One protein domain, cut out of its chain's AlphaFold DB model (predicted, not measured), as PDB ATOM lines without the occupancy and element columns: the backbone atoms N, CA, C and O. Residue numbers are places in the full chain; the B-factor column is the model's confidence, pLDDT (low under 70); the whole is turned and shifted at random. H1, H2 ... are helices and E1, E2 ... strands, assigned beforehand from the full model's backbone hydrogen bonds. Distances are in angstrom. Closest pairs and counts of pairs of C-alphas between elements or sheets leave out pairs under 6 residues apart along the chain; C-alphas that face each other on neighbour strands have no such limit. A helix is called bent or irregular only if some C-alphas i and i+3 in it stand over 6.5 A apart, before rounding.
ATOM      1  N   ALA A  10      95.340  70.561 111.685       95.38
ATOM      2  CA  ALA A  10      94.288  71.461 111.235       95.38
ATOM      3  C   ALA A  10      93.713  72.240 112.425       95.38
ATOM      4  O   ALA A  10      93.734  71.756 113.560       95.38
ATOM      5  N   ALA A  11      93.222  73.452 112.176       96.56
ATOM      6  CA  ALA A  11      92.664  74.311 113.214       96.56
ATOM      7  C   ALA A  11      91.381  73.716 113.806       96.56
ATOM      8  O   ALA A  11      90.495  73.287 113.076       96.56
ATOM      9  N   CYS A  12      91.255  73.728 115.132       97.44
ATOM     10  CA  CYS A  12      89.996  73.438 115.808       97.44
ATOM     11  C   CYS A  12      89.018  74.604 115.624       97.44
ATOM     12  O   CYS A  12      89.349  75.728 115.995       97.44
ATOM     13  N   TRP A  13      87.793  74.336 115.160       96.69
ATOM     14  CA  TRP A  13      86.759  75.373 115.007       96.69
ATOM     15  C   TRP A  13      86.419  76.110 116.314       96.69
ATOM     16  O   TRP A  13      86.071  77.282 116.278       96.69
ATOM     17  N   GLY A  14      86.536  75.444 117.469       95.44
ATOM     18  CA  GLY A  14      86.141  76.017 118.758       95.44
ATOM     19  C   GLY A  14      87.201  76.895 119.429       95.44
ATOM     20  O   GLY A  14      86.853  77.824 120.147       95.44
ATOM     21  N   CYS A  15      88.496  76.608 119.242       95.12
ATOM     22  CA  CYS A  15      89.577  77.340 119.933       95.12
ATOM     23  C   CYS A  15      90.737  77.791 119.034       95.12
ATOM     24  O   CYS A  15      91.695  78.375 119.534       95.12
ATOM     25  N   GLY A  16      90.714  77.476 117.736       95.00
ATOM     26  CA  GLY A  16      91.781  77.807 116.787       95.00
ATOM     27  C   GLY A  16      93.088  77.026 116.970       95.00
ATOM     28  O   GLY A  16      94.001  77.155 116.156       95.00
ATOM     29  N   ALA A  17      93.211  76.189 118.009       95.69
ATOM     30  CA  ALA A  17      94.408  75.384 118.225       95.69
ATOM     31  C   ALA A  17      94.655  74.446 117.036       95.69
ATOM     32  O   ALA A  17      93.735  73.796 116.542       95.69
ATOM     33  N   GLN A  18      95.910  74.334 116.600       96.25
ATOM     34  CA  GLN A  18      96.304  73.392 115.554       96.25
ATOM     35  C   GLN A  18      96.293  71.976 116.131       96.25
ATOM     36  O   GLN A  18      97.190  71.620 116.896       96.25
ATOM     37  N   VAL A  19      95.308  71.158 115.777       96.50
ATOM     38  CA  VAL A  19      95.118  69.793 116.280       96.50
ATOM     39  C   VAL A  19      95.684  68.775 115.281       96.50
ATOM     40  O   VAL A  19      95.438  68.916 114.084       96.50
ATOM     41  N   PRO A  20      96.436  67.744 115.719       95.50
ATOM     42  CA  PRO A  20      96.893  66.675 114.829       95.50
ATOM     43  C   PRO A  20      95.740  65.950 114.121       95.50
ATOM     44  O   PRO A  20      94.747  65.614 114.764       95.50
ATOM     45  N   LEU A  21      95.901  65.625 112.834       93.56
ATOM     46  CA  LEU A  21      94.813  65.041 112.024       93.56
ATOM     47  C   LEU A  21      94.300  63.686 112.538       93.56
ATOM     48  O   LEU A  21      93.143  63.346 112.318       93.56
ATOM     49  N   ARG A  22      95.112  62.945 113.306       91.81
ATOM     50  CA  ARG A  22      94.694  61.692 113.967       91.81
ATOM     51  C   ARG A  22      93.512  61.855 114.936       91.81
ATOM     52  O   ARG A  22      92.912  60.861 115.314       91.81
ATOM     53  N   TYR A  23      93.212  63.082 115.374       92.75
ATOM     54  CA  TYR A  23      92.058  63.381 116.226       92.75
ATOM     55  C   TYR A  23      90.787  63.723 115.426       92.75
ATOM     56  O   TYR A  23      89.757  63.997 116.040       92.75
ATOM     57  N   GLY A  24      90.827  63.728 114.086       90.25
ATOM     58  CA  GLY A  24      89.654  64.003 113.250       90.25
ATOM     59  C   GLY A  24      88.491  63.049 113.545       90.25
ATOM     60  O   GLY A  24      88.702  61.858 113.794       90.25
ATOM     61  N   GLY A  25      87.269  63.585 113.585       86.69
ATOM     62  CA  GLY A  25      86.068  62.881 114.049       86.69
ATOM     63  C   GLY A  25      85.976  62.677 115.571       86.69
ATOM     64  O   GLY A  25      84.936  62.249 116.062       86.69
ATOM     65  N   GLY A  26      87.035  62.982 116.331       93.31
ATOM     66  CA  GLY A  26      87.085  62.871 117.790       93.31
ATOM     67  C   GLY A  26      86.818  64.198 118.503       93.31
ATOM     68  O   GLY A  26      85.935  64.966 118.125       93.31
ATOM     69  N   VAL A  27      87.596  64.484 119.550       96.38
ATOM     70  CA  VAL A  27      87.517  65.732 120.329       96.38
ATOM     71  C   VAL A  27      88.844  66.482 120.323       96.38
ATOM     72  O   VAL A  27      89.923  65.888 120.288       96.38
ATOM     73  N   CYS A  28      88.766  67.808 120.379       97.12
ATOM     74  CA  CYS A  28      89.919  68.679 120.512       97.12
ATOM     75  C   CYS A  28      90.596  68.449 121.870       97.12
ATOM     76  O   CYS A  28      89.947  68.644 122.899       97.12
ATOM     77  N   PRO A  29      91.902  68.129 121.913       96.06
ATOM     78  CA  PRO A  29      92.611  67.925 123.174       96.06
ATOM     79  C   PRO A  29      92.771  69.214 123.993       96.06
ATOM     80  O   PRO A  29      93.043  69.144 125.185       96.06
ATOM     81  N   SER A  30      92.629  70.388 123.368       96.25
ATOM     82  CA  SER A  30      92.813  71.684 124.032       96.25
ATOM     83  C   SER A  30      91.527  72.240 124.641       96.25
ATOM     84  O   SER A  30      91.583  72.825 125.716       96.25
ATOM     85  N   CYS A  31      90.380  72.087 123.971       96.94
ATOM     86  CA  CYS A  31      89.113  72.691 124.413       96.94
ATOM     87  C   CYS A  31      87.930  71.717 124.512       96.94
ATOM     88  O   CYS A  31      86.830  72.138 124.854       96.94
ATOM     89  N   GLY A  32      88.109  70.436 124.176       96.81
ATOM     90  CA  GLY A  32      87.044  69.428 124.214       96.81
ATOM     91  C   GLY A  32      86.005  69.517 123.088       96.81
ATOM     92  O   GLY A  32      85.113  68.675 123.027       96.81
ATOM     93  N   ALA A  33      86.111  70.489 122.174       96.62
ATOM     94  CA  ALA A  33      85.196  70.622 121.039       96.62
ATOM     95  C   ALA A  33      85.211  69.373 120.141       96.62
ATOM     96  O   ALA A  33      86.279  68.852 119.819       96.62
ATOM     97  N   ARG A  34      84.037  68.908 119.706       96.25
ATOM     98  CA  ARG A  34      83.898  67.764 118.789       96.25
ATOM     99  C   ARG A  34      84.402  68.139 117.396       96.25
ATOM    100  O   ARG A  34      84.009  69.159 116.857       96.25
ATOM    101  N   LEU A  35      85.277  67.340 116.800       95.81
ATOM    102  CA  LEU A  35      85.941  67.632 115.520       95.81
ATOM    103  C   LEU A  35      85.209  66.972 114.347       95.81
ATOM    104  O   LEU A  35      85.821  66.304 113.514       95.81
ATOM    105  N   ARG A  36      83.889  67.144 114.331       94.00
ATOM    106  CA  ARG A  36      82.961  66.613 113.331       94.00
ATOM    107  C   ARG A  36      82.743  67.602 112.205       94.00
ATOM    108  O   ARG A  36      82.776  68.808 112.443       94.00
ATOM    109  N   THR A  37      82.464  67.112 111.001       94.69
ATOM    110  CA  THR A  37      82.298  67.989 109.834       94.69
ATOM    111  C   THR A  37      81.153  68.979 110.009       94.69
ATOM    112  O   THR A  37      81.334  70.161 109.727       94.69
ATOM    113  N   ILE A  38      80.037  68.539 110.596       94.50
ATOM    114  CA  ILE A  38      78.891  69.405 110.887       94.50
ATOM    115  C   ILE A  38      79.210  70.551 111.856       94.50
ATOM    116  O   ILE A  38      78.653  71.638 111.722       94.50
ATOM    117  N   ASP A  39      80.112  70.336 112.819       95.75
ATOM    118  CA  ASP A  39      80.466  71.364 113.803       95.75
ATOM    119  C   ASP A  39      81.334  72.460 113.148       95.75
ATOM    120  O   ASP A  39      81.181  73.644 113.450       95.75
ATOM    121  N   TYR A  40      82.193  72.088 112.187       97.06
ATOM    122  CA  TYR A  40      82.904  73.057 111.343       97.06
ATOM    123  C   TYR A  40      81.953  73.828 110.428       97.06
ATOM    124  O   TYR A  40      82.085  75.046 110.310       97.06
ATOM    125  N   ASP A  41      81.005  73.134 109.795       96.44
ATOM    126  CA  ASP A  41      80.036  73.754 108.892       96.44
ATOM    127  C   ASP A  41      79.157  74.766 109.652       96.44
ATOM    128  O   ASP A  41      78.966  75.885 109.183       96.44
ATOM    129  N   ALA A  42      78.726  74.439 110.876       95.50
ATOM    130  CA  ALA A  42      78.004  75.367 111.746       95.50
ATOM    131  C   ALA A  42      78.836  76.614 112.098       95.50
ATOM    132  O   ALA A  42      78.361  77.736 111.939       95.50
ATOM    133  N   ALA A  43      80.097  76.440 112.510       96.38
ATOM    134  CA  ALA A  43      80.987  77.565 112.812       96.38
ATOM    135  C   ALA A  43      81.269  78.443 111.577       96.38
ATOM    136  O   ALA A  43      81.440  79.661 111.684       96.38
ATOM    137  N   ALA A  44      81.315  77.842 110.387       97.19
ATOM    138  CA  ALA A  44      81.559  78.559 109.146       97.19
ATOM    139  C   ALA A  44      80.396  79.478 108.751       97.19
ATOM    140  O   ALA A  44      80.657  80.561 108.223       97.19
ATOM    141  N   VAL A  45      79.144  79.098 109.035       97.25
ATOM    142  CA  VAL A  45      77.960  79.933 108.761       97.25
ATOM    143  C   VAL A  45      78.075  81.295 109.448       97.25
ATOM    144  O   VAL A  45      77.844  82.321 108.804       97.25
ATOM    145  N   ASP A  46      78.516  81.339 110.707       95.50
ATOM    146  CA  ASP A  46      78.680  82.593 111.454       95.50
ATOM    147  C   ASP A  46      79.786  83.477 110.857       95.50
ATOM    148  O   ASP A  46      79.594  84.675 110.624       95.50
ATOM    149  N   ILE A  47      80.943  82.882 110.547       96.31
ATOM    150  CA  ILE A  47      82.093  83.596 109.969       96.31
ATOM    151  C   ILE A  47      81.771  84.134 108.573       96.31
ATOM    152  O   ILE A  47      82.125  85.272 108.246       96.31
ATOM    153  N   VAL A  48      81.095  83.339 107.743       97.25
ATOM    154  CA  VAL A  48      80.682  83.750 106.398       97.25
ATOM    155  C   VAL A  48      79.615  84.836 106.474       97.25
ATOM    156  O   VAL A  48      79.735  85.834 105.765       97.25
ATOM    157  N   SER A  49      78.633  84.710 107.367       97.19
ATOM    158  CA  SER A  49      77.591  85.727 107.554       97.19
ATOM    159  C   SER A  49      78.189  87.068 107.982       97.19
ATOM    160  O   SER A  49      77.865  88.110 107.407       97.19
ATOM    161  N   ALA A  50      79.143  87.048 108.920       97.19
ATOM    162  CA  ALA A  50      79.892  88.236 109.313       97.19
ATOM    163  C   ALA A  50      80.684  88.830 108.136       97.19
ATOM    164  O   ALA A  50      80.678  90.048 107.946       97.19
ATOM    165  N   ARG A  51      81.329  87.992 107.308       97.69
ATOM    166  CA  ARG A  51      82.064  88.448 106.115       97.69
ATOM    167  C   ARG A  51      81.129  89.151 105.134       97.69
ATOM    168  O   ARG A  51      81.429  90.266 104.717       97.69
ATOM    169  N   VAL A  52      80.000  88.525 104.805       97.00
ATOM    170  CA  VAL A  52      79.003  89.054 103.863       97.00
ATOM    171  C   VAL A  52      78.441  90.389 104.353       97.00
ATOM    172  O   VAL A  52      78.286  91.320 103.564       97.00
ATOM    173  N   GLU A  53      78.191  90.539 105.654       97.12
ATOM    174  CA  GLU A  53      77.729  91.813 106.212       97.12
ATOM    175  C   GLU A  53      78.788  92.923 106.081       97.12
ATOM    176  O   GLU A  53      78.485  94.057 105.699       97.12
ATOM    177  N   LYS A  54      80.066  92.598 106.299       97.44
ATOM    178  CA  LYS A  54      81.171  93.548 106.092       97.44
ATOM    179  C   LYS A  54      81.382  93.885 104.614       97.44
ATOM    180  O   LYS A  54      81.648  95.040 104.289       97.44
ATOM    181  N   GLU A  55      81.186  92.933 103.706       96.69
ATOM    182  CA  GLU A  55      81.179  93.178 102.257       96.69
ATOM    183  C   GLU A  55      80.027  94.112 101.846       96.69
ATOM    184  O   GLU A  55      80.226  95.035 101.051       96.69
ATOM    185  N   ARG A  56      78.834  93.965 102.439       97.06
ATOM    186  CA  ARG A  56      77.726  94.919 102.247       97.06
ATOM    187  C   ARG A  56      78.082  96.307 102.767       97.06
ATOM    188  O   ARG A  56      77.836  97.291 102.066       97.06
ATOM    189  N   ARG A  57      78.717  96.409 103.942       96.81
ATOM    190  CA  ARG A  57      79.217  97.691 104.466       96.81
ATOM    191  C   ARG A  57      80.231  98.324 103.518       96.81
ATOM    192  O   ARG A  57      80.150  99.523 103.267       96.81
ATOM    193  N   LEU A  58      81.141  97.533 102.955       95.50
ATOM    194  CA  LEU A  58      82.114  98.003 101.975       95.50
ATOM    195  C   LEU A  58      81.424  98.580 100.731       95.50
ATOM    196  O   LEU A  58      81.769  99.678 100.293       95.50
ATOM    197  N   ASN A  59      80.404  97.895 100.210       95.44
ATOM    198  CA  ASN A  59      79.602  98.388  99.087       95.44
ATOM    199  C   ASN A  59      78.861  99.690  99.435       95.44
ATOM    200  O   ASN A  59      78.829 100.619  98.625       95.44
ATOM    201  N   ALA A  60      78.327  99.807 100.653       96.69
ATOM    202  CA  ALA A  60      77.705 101.041 101.131       96.69
ATOM    203  C   ALA A  60      78.716 102.199 101.249       96.69
ATOM    204  O   ALA A  60      78.395 103.336 100.903       96.69
ATOM    205  N   LEU A  61      79.954 101.925 101.682       96.12
ATOM    206  CA  LEU A  61      81.028 102.924 101.744       96.12
ATOM    207  C   LEU A  61      81.450 103.415 100.355       96.12
ATOM    208  O   LEU A  61      81.769 104.593 100.209       96.12
ATOM    209  N   VAL A  62      81.402 102.557  99.330       94.69
ATOM    210  CA  VAL A  62      81.630 102.972  97.934       94.69
ATOM    211  C   VAL A  62      80.582 103.999  97.499       94.69
ATOM    212  O   VAL A  62      80.951 105.046  96.972       94.69
ATOM    213  N   GLN A  63      79.298 103.761  97.780       94.69
ATOM    214  CA  GLN A  63      78.233 104.721  97.456       94.69
ATOM    215  C   GLN A  63      78.366 106.019  98.264       94.69
ATOM    216  O   GLN A  63      78.356 107.112  97.698       94.69
ATOM    217  N   ALA A  64      78.609 105.915  99.573       94.31
ATOM    218  CA  ALA A  64      78.820 107.079 100.433       94.31
ATOM    219  C   ALA A  64      80.023 107.926  99.989       94.31
ATOM    220  O   ALA A  64      80.001 109.155 100.117       94.31
ATOM    221  N   ARG A  65      81.076 107.287  99.462       95.00
ATOM    222  CA  ARG A  65      82.230 107.977  98.889       95.00
ATOM    223  C   ARG A  65      81.834 108.771  97.647       95.00
ATOM    224  O   ARG A  65      82.196 109.941  97.584       95.00
ATOM    225  N   LEU A  66      81.092 108.181  96.709       94.12
ATOM    226  CA  LEU A  66      80.638 108.869  95.493       94.12
ATOM    227  C   LEU A  66      79.806 110.117  95.831       94.12
ATOM    228  O   LEU A  66      80.094 111.207  95.338       94.12
ATOM    229  N   GLU A  67      78.850 109.999  96.755       92.44
ATOM    230  CA  GLU A  67      78.059 111.148  97.221       92.44
ATOM    231  C   GLU A  67      78.921 112.226  97.898       92.44
ATOM    232  O   GLU A  67      78.690 113.430  97.752       92.44
ATOM    233  N   ALA A  68      79.912 111.809  98.692       91.56
ATOM    234  CA  ALA A  68      80.830 112.728  99.351       91.56
ATOM    235  C   ALA A  68      81.764 113.421  98.343       91.56
ATOM    236  O   ALA A  68      82.083 114.597  98.532       91.56
ATOM    237  N   GLU A  69      82.172 112.736  97.271       93.00
ATOM    238  CA  GLU A  69      82.957 113.301  96.169       93.00
ATOM    239  C   GLU A  69      82.149 114.361  95.415       93.00
ATOM    240  O   GLU A  69      82.657 115.464  95.201       93.00
ATOM    241  N   GLU A  70      80.877 114.091  95.114       92.25
ATOM    242  CA  GLU A  70      79.971 115.052  94.477       92.25
ATOM    243  C   GLU A  70      79.764 116.304  95.347       92.25
ATOM    244  O   GLU A  70      79.912 117.441  94.888       92.25
ATOM    245  N   LYS A  71      79.506 116.120  96.648       88.94
ATOM    246  CA  LYS A  71      79.393 117.235  97.605       88.94
ATOM    247  C   LYS A  71      80.702 118.021  97.717       88.94
ATOM    248  O   LYS A  71      80.665 119.244  97.841       88.94
ATOM    249  N   ASN A  72      81.854 117.350  97.658       91.69
ATOM    250  CA  ASN A  72      83.160 118.006  97.691       91.69
ATOM    251  C   ASN A  72      83.460 118.783  96.397       91.69
ATOM    252  O   ASN A  72      84.128 119.815  96.448       91.69
ATOM    253  N   ALA A  73      82.953 118.325  95.250       90.75
ATOM    254  CA  ALA A  73      83.146 118.982  93.959       90.75
ATOM    255  C   ALA A  73      82.546 120.399  93.913       90.75
ATOM    256  O   ALA A  73      83.103 121.266  93.240       90.75
ATOM    257  N   ARG A  74      81.492 120.671  94.701       90.44
ATOM    258  CA  ARG A  74      80.858 122.001  94.831       90.44
ATOM    259  C   ARG A  74      81.823 123.106  95.278       90.44
ATOM    260  O   ARG A  74      81.572 124.274  95.010       90.44
ATOM    261  N   TRP A  75      82.936 122.748  95.921       88.44
ATOM    262  CA  TRP A  75      83.959 123.696  96.375       88.44
ATOM    263  C   TRP A  75      84.967 124.107  95.288       88.44
ATOM    264  O   TRP A  75      85.854 124.914  95.562       88.44
ATOM    265  N   GLY A  76      84.875 123.561  94.068       90.06
ATOM    266  CA  GLY A  76      85.736 123.939  92.943       90.06
ATOM    267  C   GLY A  76      87.227 123.833  93.280       90.06
ATOM    268  O   GLY A  76      87.708 122.772  93.680       90.06
ATOM    269  N   VAL A  77      87.961 124.942  93.155       89.06
ATOM    270  CA  VAL A  77      89.405 125.013  93.457       89.06
ATOM    271  C   VAL A  77      89.732 124.784  94.938       89.06
ATOM    272  O   VAL A  77      90.817 124.304  95.258       89.06
ATOM    273  N   LEU A  78      88.792 125.058  95.851       87.56
ATOM    274  CA  LEU A  78      89.011 124.946  97.297       87.56
ATOM    275  C   LEU A  78      88.868 123.511  97.821       87.56
ATOM    276  O   LEU A  78      89.252 123.238  98.955       87.56
ATOM    277  N   ARG A  79      88.383 122.566  97.000       87.50
ATOM    278  CA  ARG A  79      88.063 121.171  97.380       87.50
ATOM    279  C   ARG A  79      89.213 120.369  98.013       87.50
ATOM    280  O   ARG A  79      88.976 119.299  98.575       87.50
ATOM    281  N   GLY A  80      90.454 120.842  97.865       84.88
ATOM    282  CA  GLY A  80      91.660 120.240  98.437       84.88
ATOM    283  C   GLY A  80      91.972 120.672  99.874       84.88
ATOM    284  O   GLY A  80      92.808 120.040 100.517       84.88
ATOM    285  N   LEU A  81      91.313 121.713 100.398       88.62
ATOM    286  CA  LEU A  81      91.605 122.243 101.728       88.62
ATOM    287  C   LEU A  81      91.186 121.250 102.837       88.62
ATOM    288  O   LEU A  81      90.030 120.822 102.882       88.62
ATOM    289  N   PRO A  82      92.079 120.907 103.787       85.12
ATOM    290  CA  PRO A  82      91.829 119.884 104.814       85.12
ATOM    291  C   PRO A  82      90.807 120.307 105.882       85.12
ATOM    292  O   PRO A  82      90.307 119.476 106.646       85.12
ATOM    293  N   ILE A  83      90.491 121.600 105.952       87.31
ATOM    294  CA  ILE A  83      89.490 122.150 106.872       87.31
ATOM    295  C   ILE A  83      88.053 121.925 106.386       87.31
ATOM    296  O   ILE A  83      87.133 122.006 107.197       87.31
ATOM    297  N   LEU A  84      87.851 121.619 105.098       87.69
ATOM    298  CA  LEU A  84      86.510 121.462 104.541       87.69
ATOM    299  C   LEU A  84      85.808 120.227 105.130       87.69
ATOM    300  O   LEU A  84      86.375 119.126 105.088       87.69
ATOM    301  N   PRO A  85      84.555 120.358 105.606       86.69
ATOM    302  CA  PRO A  85      83.786 119.230 106.133       86.69
ATOM    303  C   PRO A  85      83.664 118.064 105.143       86.69
ATOM    304  O   PRO A  85      83.798 116.905 105.531       86.69
ATOM    305  N   SER A  86      83.494 118.358 103.850       86.75
ATOM    306  CA  SER A  86      83.429 117.358 102.775       86.75
ATOM    307  C   SER A  86      84.742 116.587 102.601       86.75
ATOM    308  O   SER A  86      84.721 115.371 102.419       86.75
ATOM    309  N   ARG A  87      85.895 117.256 102.734       88.62
ATOM    310  CA  ARG A  87      87.216 116.611 102.660       88.62
ATOM    311  C   ARG A  87      87.493 115.741 103.885       88.62
ATOM    312  O   ARG A  87      88.000 114.631 103.732       88.62
ATOM    313  N   ARG A  88      87.119 116.203 105.086       89.81
ATOM    314  CA  ARG A  88      87.190 115.400 106.321       89.81
ATOM    315  C   ARG A  88      86.292 114.166 106.241       89.81
ATOM    316  O   ARG A  88      86.726 113.084 106.619       89.81
ATOM    317  N   ARG A  89      85.081 114.307 105.686       91.56
ATOM    318  CA  ARG A  89      84.157 113.187 105.458       91.56
ATOM    319  C   ARG A  89      84.727 112.157 104.483       91.56
ATOM    320  O   ARG A  89      84.655 110.973 104.783       91.56
ATOM    321  N   LEU A  90      85.326 112.593 103.371       93.44
ATOM    322  CA  LEU A  90      86.002 111.697 102.425       93.44
ATOM    323  C   LEU A  90      87.145 110.918 103.081       93.44
ATOM    324  O   LEU A  90      87.249 109.714 102.878       93.44
ATOM    325  N   LYS A  91      87.969 111.593 103.893       93.56
ATOM    326  CA  LYS A  91      89.042 110.928 104.640       93.56
ATOM    327  C   LYS A  91      88.485 109.884 105.612       93.56
ATOM    328  O   LYS A  91      88.937 108.753 105.581       93.56
ATOM    329  N   ALA A  92      87.461 110.233 106.393       94.50
ATOM    330  CA  ALA A  92      86.830 109.303 107.330       94.50
ATOM    331  C   ALA A  92      86.231 108.068 106.632       94.50
ATOM    332  O   ALA A  92      86.342 106.965 107.151       94.50
ATOM    333  N   ILE A  93      85.625 108.240 105.448       96.12
ATOM    334  CA  ILE A  93      85.110 107.121 104.644       96.12
ATOM    335  C   ILE A  93      86.249 106.218 104.160       96.12
ATOM    336  O   ILE A  93      86.098 105.001 104.183       96.12
ATOM    337  N   GLU A  94      87.379 106.786 103.728       95.88
ATOM    338  CA  GLU A  94      88.530 105.985 103.294       95.88
ATOM    339  C   GLU A  94      89.186 105.247 104.470       95.88
ATOM    340  O   GLU A  94      89.482 104.061 104.348       95.88
ATOM    341  N   ASP A  95      89.338 105.906 105.623       96.56
ATOM    342  CA  ASP A  95      89.857 105.283 106.846       96.56
ATOM    343  C   ASP A  95      88.953 104.108 107.280       96.56
ATOM    344  O   ASP A  95      89.437 103.008 107.558       96.56
ATOM    345  N   GLU A  96      87.628 104.299 107.253       97.25
ATOM    346  CA  GLU A  96      86.659 103.235 107.543       97.25
ATOM    347  C   GLU A  96      86.717 102.109 106.499       97.25
ATOM    348  O   GLU A  96      86.700 100.929 106.847       97.25
ATOM    349  N   ARG A  97      86.838 102.449 105.211       97.00
ATOM    350  CA  ARG A  97      86.960 101.477 104.118       97.00
ATOM    351  C   ARG A  97      88.180 100.579 104.302       97.00
ATOM    352  O   ARG A  97      88.059  99.370 104.120       97.00
ATOM    353  N   VAL A  98      89.334 101.142 104.662       96.81
ATOM    354  CA  VAL A  98      90.562 100.374 104.925       96.81
ATOM    355  C   VAL A  98      90.373  99.425 106.113       96.81
ATOM    356  O   VAL A  98      90.757  98.259 106.017       96.81
ATOM    357  N   ALA A  99      89.735  99.882 107.195       97.00
ATOM    358  CA  ALA A  99      89.445  99.041 108.356       97.00
ATOM    359  C   ALA A  99      88.502  97.873 108.007       97.00
ATOM    360  O   ALA A  99      88.818  96.716 108.282       97.00
ATOM    361  N   VAL A 100      87.389  98.151 107.318       97.44
ATOM    362  CA  VAL A 100      86.424  97.120 106.897       97.44
ATOM    363  C   VAL A 100      87.059  96.126 105.918       97.44
ATOM    364  O   VAL A 100      86.816  94.927 106.025       97.44
ATOM    365  N   LEU A 101      87.916  96.582 104.997       97.38
ATOM    366  CA  LEU A 101      88.666  95.695 104.099       97.38
ATOM    367  C   LEU A 101      89.568  94.718 104.863       97.38
ATOM    368  O   LEU A 101      89.626  93.538 104.511       97.38
ATOM    369  N   ALA A 102      90.255  95.188 105.908       97.50
ATOM    370  CA  ALA A 102      91.087  94.331 106.747       97.50
ATOM    371  C   ALA A 102      90.248  93.272 107.485       97.50
ATOM    372  O   ALA A 102      90.640  92.105 107.530       97.50
ATOM    373  N   GLU A 103      89.070  93.648 107.992       97.62
ATOM    374  CA  GLU A 103      88.129  92.712 108.621       97.62
ATOM    375  C   GLU A 103      87.611  91.657 107.633       97.62
ATOM    376  O   GLU A 103      87.647  90.464 107.939       97.62
ATOM    377  N   VAL A 104      87.198  92.064 106.424       97.69
ATOM    378  CA  VAL A 104      86.767  91.138 105.358       97.69
ATOM    379  C   VAL A 104      87.881  90.148 105.025       97.69
ATOM    380  O   VAL A 104      87.634  88.945 104.947       97.69
ATOM    381  N   GLN A 105      89.121  90.625 104.874       97.50
ATOM    382  CA  GLN A 105      90.265  89.762 104.588       97.50
ATOM    383  C   GLN A 105      90.550  88.782 105.737       97.50
ATOM    384  O   GLN A 105      90.858  87.615 105.479       97.50
ATOM    385  N   GLY A 106      90.430  89.231 106.990       97.56
ATOM    386  CA  GLY A 106      90.566  88.389 108.179       97.56
ATOM    387  C   GLY A 106      89.522  87.274 108.219       97.56
ATOM    388  O   GLY A 106      89.877  86.101 108.334       97.56
ATOM    389  N   LEU A 107      88.247  87.619 108.023       97.56
ATOM    390  CA  LEU A 107      87.138  86.659 107.982       97.56
ATOM    391  C   LEU A 107      87.261  85.687 106.800       97.56
ATOM    392  O   LEU A 107      87.049  84.489 106.960       97.56
ATOM    393  N   ALA A 108      87.674  86.166 105.623       96.69
ATOM    394  CA  ALA A 108      87.913  85.317 104.457       96.69
ATOM    395  C   ALA A 108      89.062  84.321 104.684       96.69
ATOM    396  O   ALA A 108      88.989  83.173 104.240       96.69
ATOM    397  N   ASN A 109      90.127  84.741 105.371       96.25
ATOM    398  CA  ASN A 109      91.226  83.853 105.740       96.25
ATOM    399  C   ASN A 109      90.777  82.802 106.760       96.25
ATOM    400  O   ASN A 109      91.086  81.628 106.571       96.25
ATOM    401  N   HIS A 110      89.999  83.205 107.766       96.00
ATOM    402  CA  HIS A 110      89.456  82.293 108.769       96.00
ATOM    403  C   HIS A 110      88.510  81.260 108.137       96.00
ATOM    404  O   HIS A 110      88.679  80.063 108.349       96.00
ATOM    405  N   ALA A 111      87.592  81.683 107.263       96.75
ATOM    406  CA  ALA A 111      86.714  80.766 106.532       96.75
ATOM    407  C   ALA A 111      87.502  79.757 105.677       96.75
ATOM    408  O   ALA A 111      87.133  78.588 105.592       96.75
ATOM    409  N   ARG A 112      88.616  80.181 105.059       95.81
ATOM    410  CA  ARG A 112      89.492  79.283 104.288       95.81
ATOM    411  C   ARG A 112      90.196  78.260 105.180       95.81
ATOM    412  O   ARG A 112      90.298  77.097 104.795       95.81
ATOM    413  N   GLU A 113      90.683  78.686 106.342       95.56
ATOM    414  CA  GLU A 113      91.306  77.791 107.321       95.56
ATOM    415  C   GLU A 113      90.294  76.774 107.861       95.56
ATOM    416  O   GLU A 113      90.591  75.581 107.870       95.56
ATOM    417  N   LEU A 114      89.075  77.215 108.196       97.00
ATOM    418  CA  LEU A 114      87.982  76.330 108.606       97.00
ATOM    419  C   LEU A 114      87.613  75.330 107.510       97.00
ATOM    420  O   LEU A 114      87.460  74.153 107.810       97.00
ATOM    421  N   ALA A 115      87.527  75.749 106.244       97.75
ATOM    422  CA  ALA A 115      87.195  74.838 105.146       97.75
ATOM    423  C   ALA A 115      88.269  73.755 104.959       97.75
ATOM    424  O   ALA A 115      87.961  72.574 104.797       97.75
ATOM    425  N   SER A 116      89.545  74.146 105.011       96.31
ATOM    426  CA  SER A 116      90.661  73.196 104.970       96.31
ATOM    427  C   SER A 116      90.610  72.241 106.170       96.31
ATOM    428  O   SER A 116      90.685  71.025 105.996       96.31
ATOM    429  N   ALA A 117      90.384  72.765 107.377       96.88
ATOM    430  CA  ALA A 117      90.265  71.960 108.584       96.88
ATOM    431  C   ALA A 117      89.085  70.980 108.527       96.88
ATOM    432  O   ALA A 117      89.264  69.803 108.834       96.88
ATOM    433  N   ARG A 118      87.915  71.419 108.057       96.94
ATOM    434  CA  ARG A 118      86.730  70.574 107.862       96.94
ATOM    435  C   ARG A 118      87.000  69.419 106.903       96.94
ATOM    436  O   ARG A 118      86.545  68.308 107.152       96.94
ATOM    437  N   TYR A 119      87.757  69.655 105.831       96.94
ATOM    438  CA  TYR A 119      88.177  68.592 104.917       96.94
ATOM    439  C   TYR A 119      89.081  67.564 105.612       96.94
ATOM    440  O   TYR A 119      88.801  66.370 105.580       96.94
ATOM    441  N   TYR A 120      90.147  68.026 106.273       95.44
ATOM    442  CA  TYR A 120      91.144  67.141 106.884       95.44
ATOM    443  C   TYR A 120      90.666  66.429 108.152       95.44
ATOM    444  O   TYR A 120      91.172  65.359 108.482       95.44
ATOM    445  N   MET A 121      89.699  66.998 108.870       95.31
ATOM    446  CA  MET A 121      89.050  66.326 109.998       95.31
ATOM    447  C   MET A 121      87.931  65.378 109.551       95.31
ATOM    448  O   MET A 121      87.498  64.539 110.344       95.31
ATOM    449  N   GLY A 122      87.483  65.495 108.299       93.81
ATOM    450  CA  GLY A 122      86.442  64.666 107.708       93.81
ATOM    451  C   GLY A 122      86.863  63.212 107.514       93.81
ATOM    452  O   GLY A 122      88.043  62.870 107.400       93.81
ATOM    453  N   GLU A 123      85.870  62.329 107.479       91.81
ATOM    454  CA  GLU A 123      86.083  60.890 107.338       91.81
ATOM    455  C   GLU A 123      86.705  60.522 105.987       91.81
ATOM    456  O   GLU A 123      87.597  59.681 105.958       91.81
ATOM    457  N   TRP A 124      86.371  61.233 104.902       92.75
ATOM    458  CA  TRP A 124      87.007  61.001 103.605       92.75
ATOM    459  C   TRP A 124      88.536  61.094 103.670       92.75
ATOM    460  O   TRP A 124      89.230  60.194 103.194       92.75
ATOM    461  N   TYR A 125      89.090  62.161 104.259       91.56
ATOM    462  CA  TYR A 125      90.544  62.293 104.378       91.56
ATOM    463  C   TYR A 125      91.126  61.197 105.271       91.56
ATOM    464  O   TYR A 125      92.130  60.593 104.906       91.56
ATOM    465  N   ARG A 126      90.491  60.908 106.411       89.31
ATOM    466  CA  ARG A 126      90.977  59.880 107.345       89.31
ATOM    467  C   ARG A 126      91.048  58.495 106.704       89.31
ATOM    468  O   ARG A 126      91.997  57.769 106.973       89.31
ATOM    469  N   THR A 127      90.096  58.169 105.833       85.38
ATOM    470  CA  THR A 127      90.040  56.871 105.152       85.38
ATOM    471  C   THR A 127      90.906  56.823 103.889       85.38
ATOM    472  O   THR A 127      91.354  55.753 103.496       85.38
ATOM    473  N   THR A 128      91.162  57.955 103.220       85.50
ATOM    474  CA  THR A 128      91.904  57.970 101.937       85.50
ATOM    475  C   THR A 128      93.335  58.479 102.017       85.50
ATOM    476  O   THR A 128      94.105  58.273 101.079       85.50
ATOM    477  N   GLY A 129      93.672  59.251 103.049       86.12
ATOM    478  CA  GLY A 129      94.888  60.062 103.089       86.12
ATOM    479  C   GLY A 129      94.991  61.088 101.950       86.12
ATOM    480  O   GLY A 129      96.066  61.643 101.712       86.12
ATOM    481  N   MET A 130      93.909  61.343 101.201       87.31
ATOM    482  CA  MET A 130      93.955  62.170  99.999       87.31
ATOM    483  C   MET A 130      94.082  63.642 100.377       87.31
ATOM    484  O   MET A 130      93.119  64.285 100.762       87.31
ATOM    485  N   HIS A 131      95.280  64.207 100.260       88.50
ATOM    486  CA  HIS A 131      95.485  65.632 100.516       88.50
ATOM    487  C   HIS A 131      94.802  66.514  99.467       88.50
ATOM    488  O   HIS A 131      94.713  66.134  98.301       88.50
ATOM    489  N   LEU A 132      94.405  67.735  99.830       90.31
ATOM    490  CA  LEU A 132      94.031  68.740  98.833       90.31
ATOM    491  C   LEU A 132      95.256  69.114  97.993       90.31
ATOM    492  O   LEU A 132      96.380  69.197  98.492       90.31
ATOM    493  N   ARG A 133      95.059  69.395  96.702       86.50
ATOM    494  CA  ARG A 133      96.164  69.777  95.807       86.50
ATOM    495  C   ARG A 133      96.905  71.024  96.305       86.50
ATOM    496  O   ARG A 133      98.123  71.090  96.188       86.50
ATOM    497  N   CYS A 134      96.219  72.018  96.864       82.12
ATOM    498  CA  CYS A 134      96.891  73.214  97.392       82.12
ATOM    499  C   CYS A 134      97.937  72.918  98.491       82.12
ATOM    500  O   CYS A 134      98.830  73.744  98.722       82.12
ATOM    501  N   ASP A 135      97.869  71.722  99.079       78.69
ATOM    502  CA  ASP A 135      98.611  71.306 100.263       78.69
ATOM    503  C   ASP A 135      99.509  70.074 100.035       78.69
ATOM    504  O   ASP A 135     100.307  69.722 100.903       78.69
TER     505      ASP A 135
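This is residues 10 to 135 of the 433 residues of the protein "Nuclease-related domain protein" of Collinsella intestinalis (UniProt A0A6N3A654). Two long helices, H1 and H3, lie side by side and run opposite ways, making a long narrow stalk, with the short helix H2 in the turn between them at one end. At the other end of the stalk sits a small head made of residues 10 to 36, mostly loop with the short strand E1, and the short helix H4 lies just beyond the end of H3. The printed part has 126 residues with four named helices and one named strand, in the order E1, H1, H2, H3, H4, and the class is mostly helix. The whole is extended, with a radius of gyration of the C-alphas of 22.0 A, and it is a rod spanning 69 by 29 by 19 A.

H1, residues 37 to 73, is 53.4 A from first to last C-alpha and begins at C-alpha 37 at (82.298, 67.989, 109.834). H3, residues 85 to 121, is 53.3 A long and ends at C-alpha 121 at (89.050, 66.326, 109.998). H2, residues 76 to 80, is irregular, with C-alphas 77 and 80 lying 7.3 A apart. E1, residues 18 to 20, begins at C-alpha 18 at (96.304, 73.392, 115.554). H4 is residues 123 to 128.

H1 and H3 touch, with 44 pairs of C-alphas within 8 A. Their closest C-alphas are those of Asn 72 and Ser 86, 5.1 A apart. Their lines stand at a shallow tilt of 18 degrees, opposite ways. H2 is close to H1 but not clearly touching it, the closest C-alphas being those of Asn 72 and Arg 79, 5.8 A apart. H2 is also close to H3 but not clearly touching it, with the C-alphas of Arg 79 and Arg 87 the closest at 7.0 A. H4 is close to H3 but not clearly touching it, at a steep tilt of 59 degrees and the same way, with the C-alphas of Tyr 119 and Tyr 125 the closest at 6.8 A. H1 and H4 are only just apart, their closest C-alphas 8.4 A from each other. E1 and H3 are near each other, with 5 pairs of C-alphas within 10 A, while E1 and H1 are apart. E1 pairs with no named strand, but its residues 18 to 19 pair with residues 10 to 11, antiparallel. In H3 and H4 every O i to N i+4 pair is within hydrogen-bond range; in H1 32 of 33 are, and in H2 0 of 1, with 1 of 2 O i to N i+3 pairs.

The two C-alphas farthest apart, those of Val 77 and Thr 127, are 69.1 A from each other. The printed part has no cut. The link from E1 to H1, residues 21 to 36, is long; the links H1 to H2, H2 to H3 and H3 to H4 are tight. The mean pLDDT of the printed part is 93.8, and no printed residue is under 70.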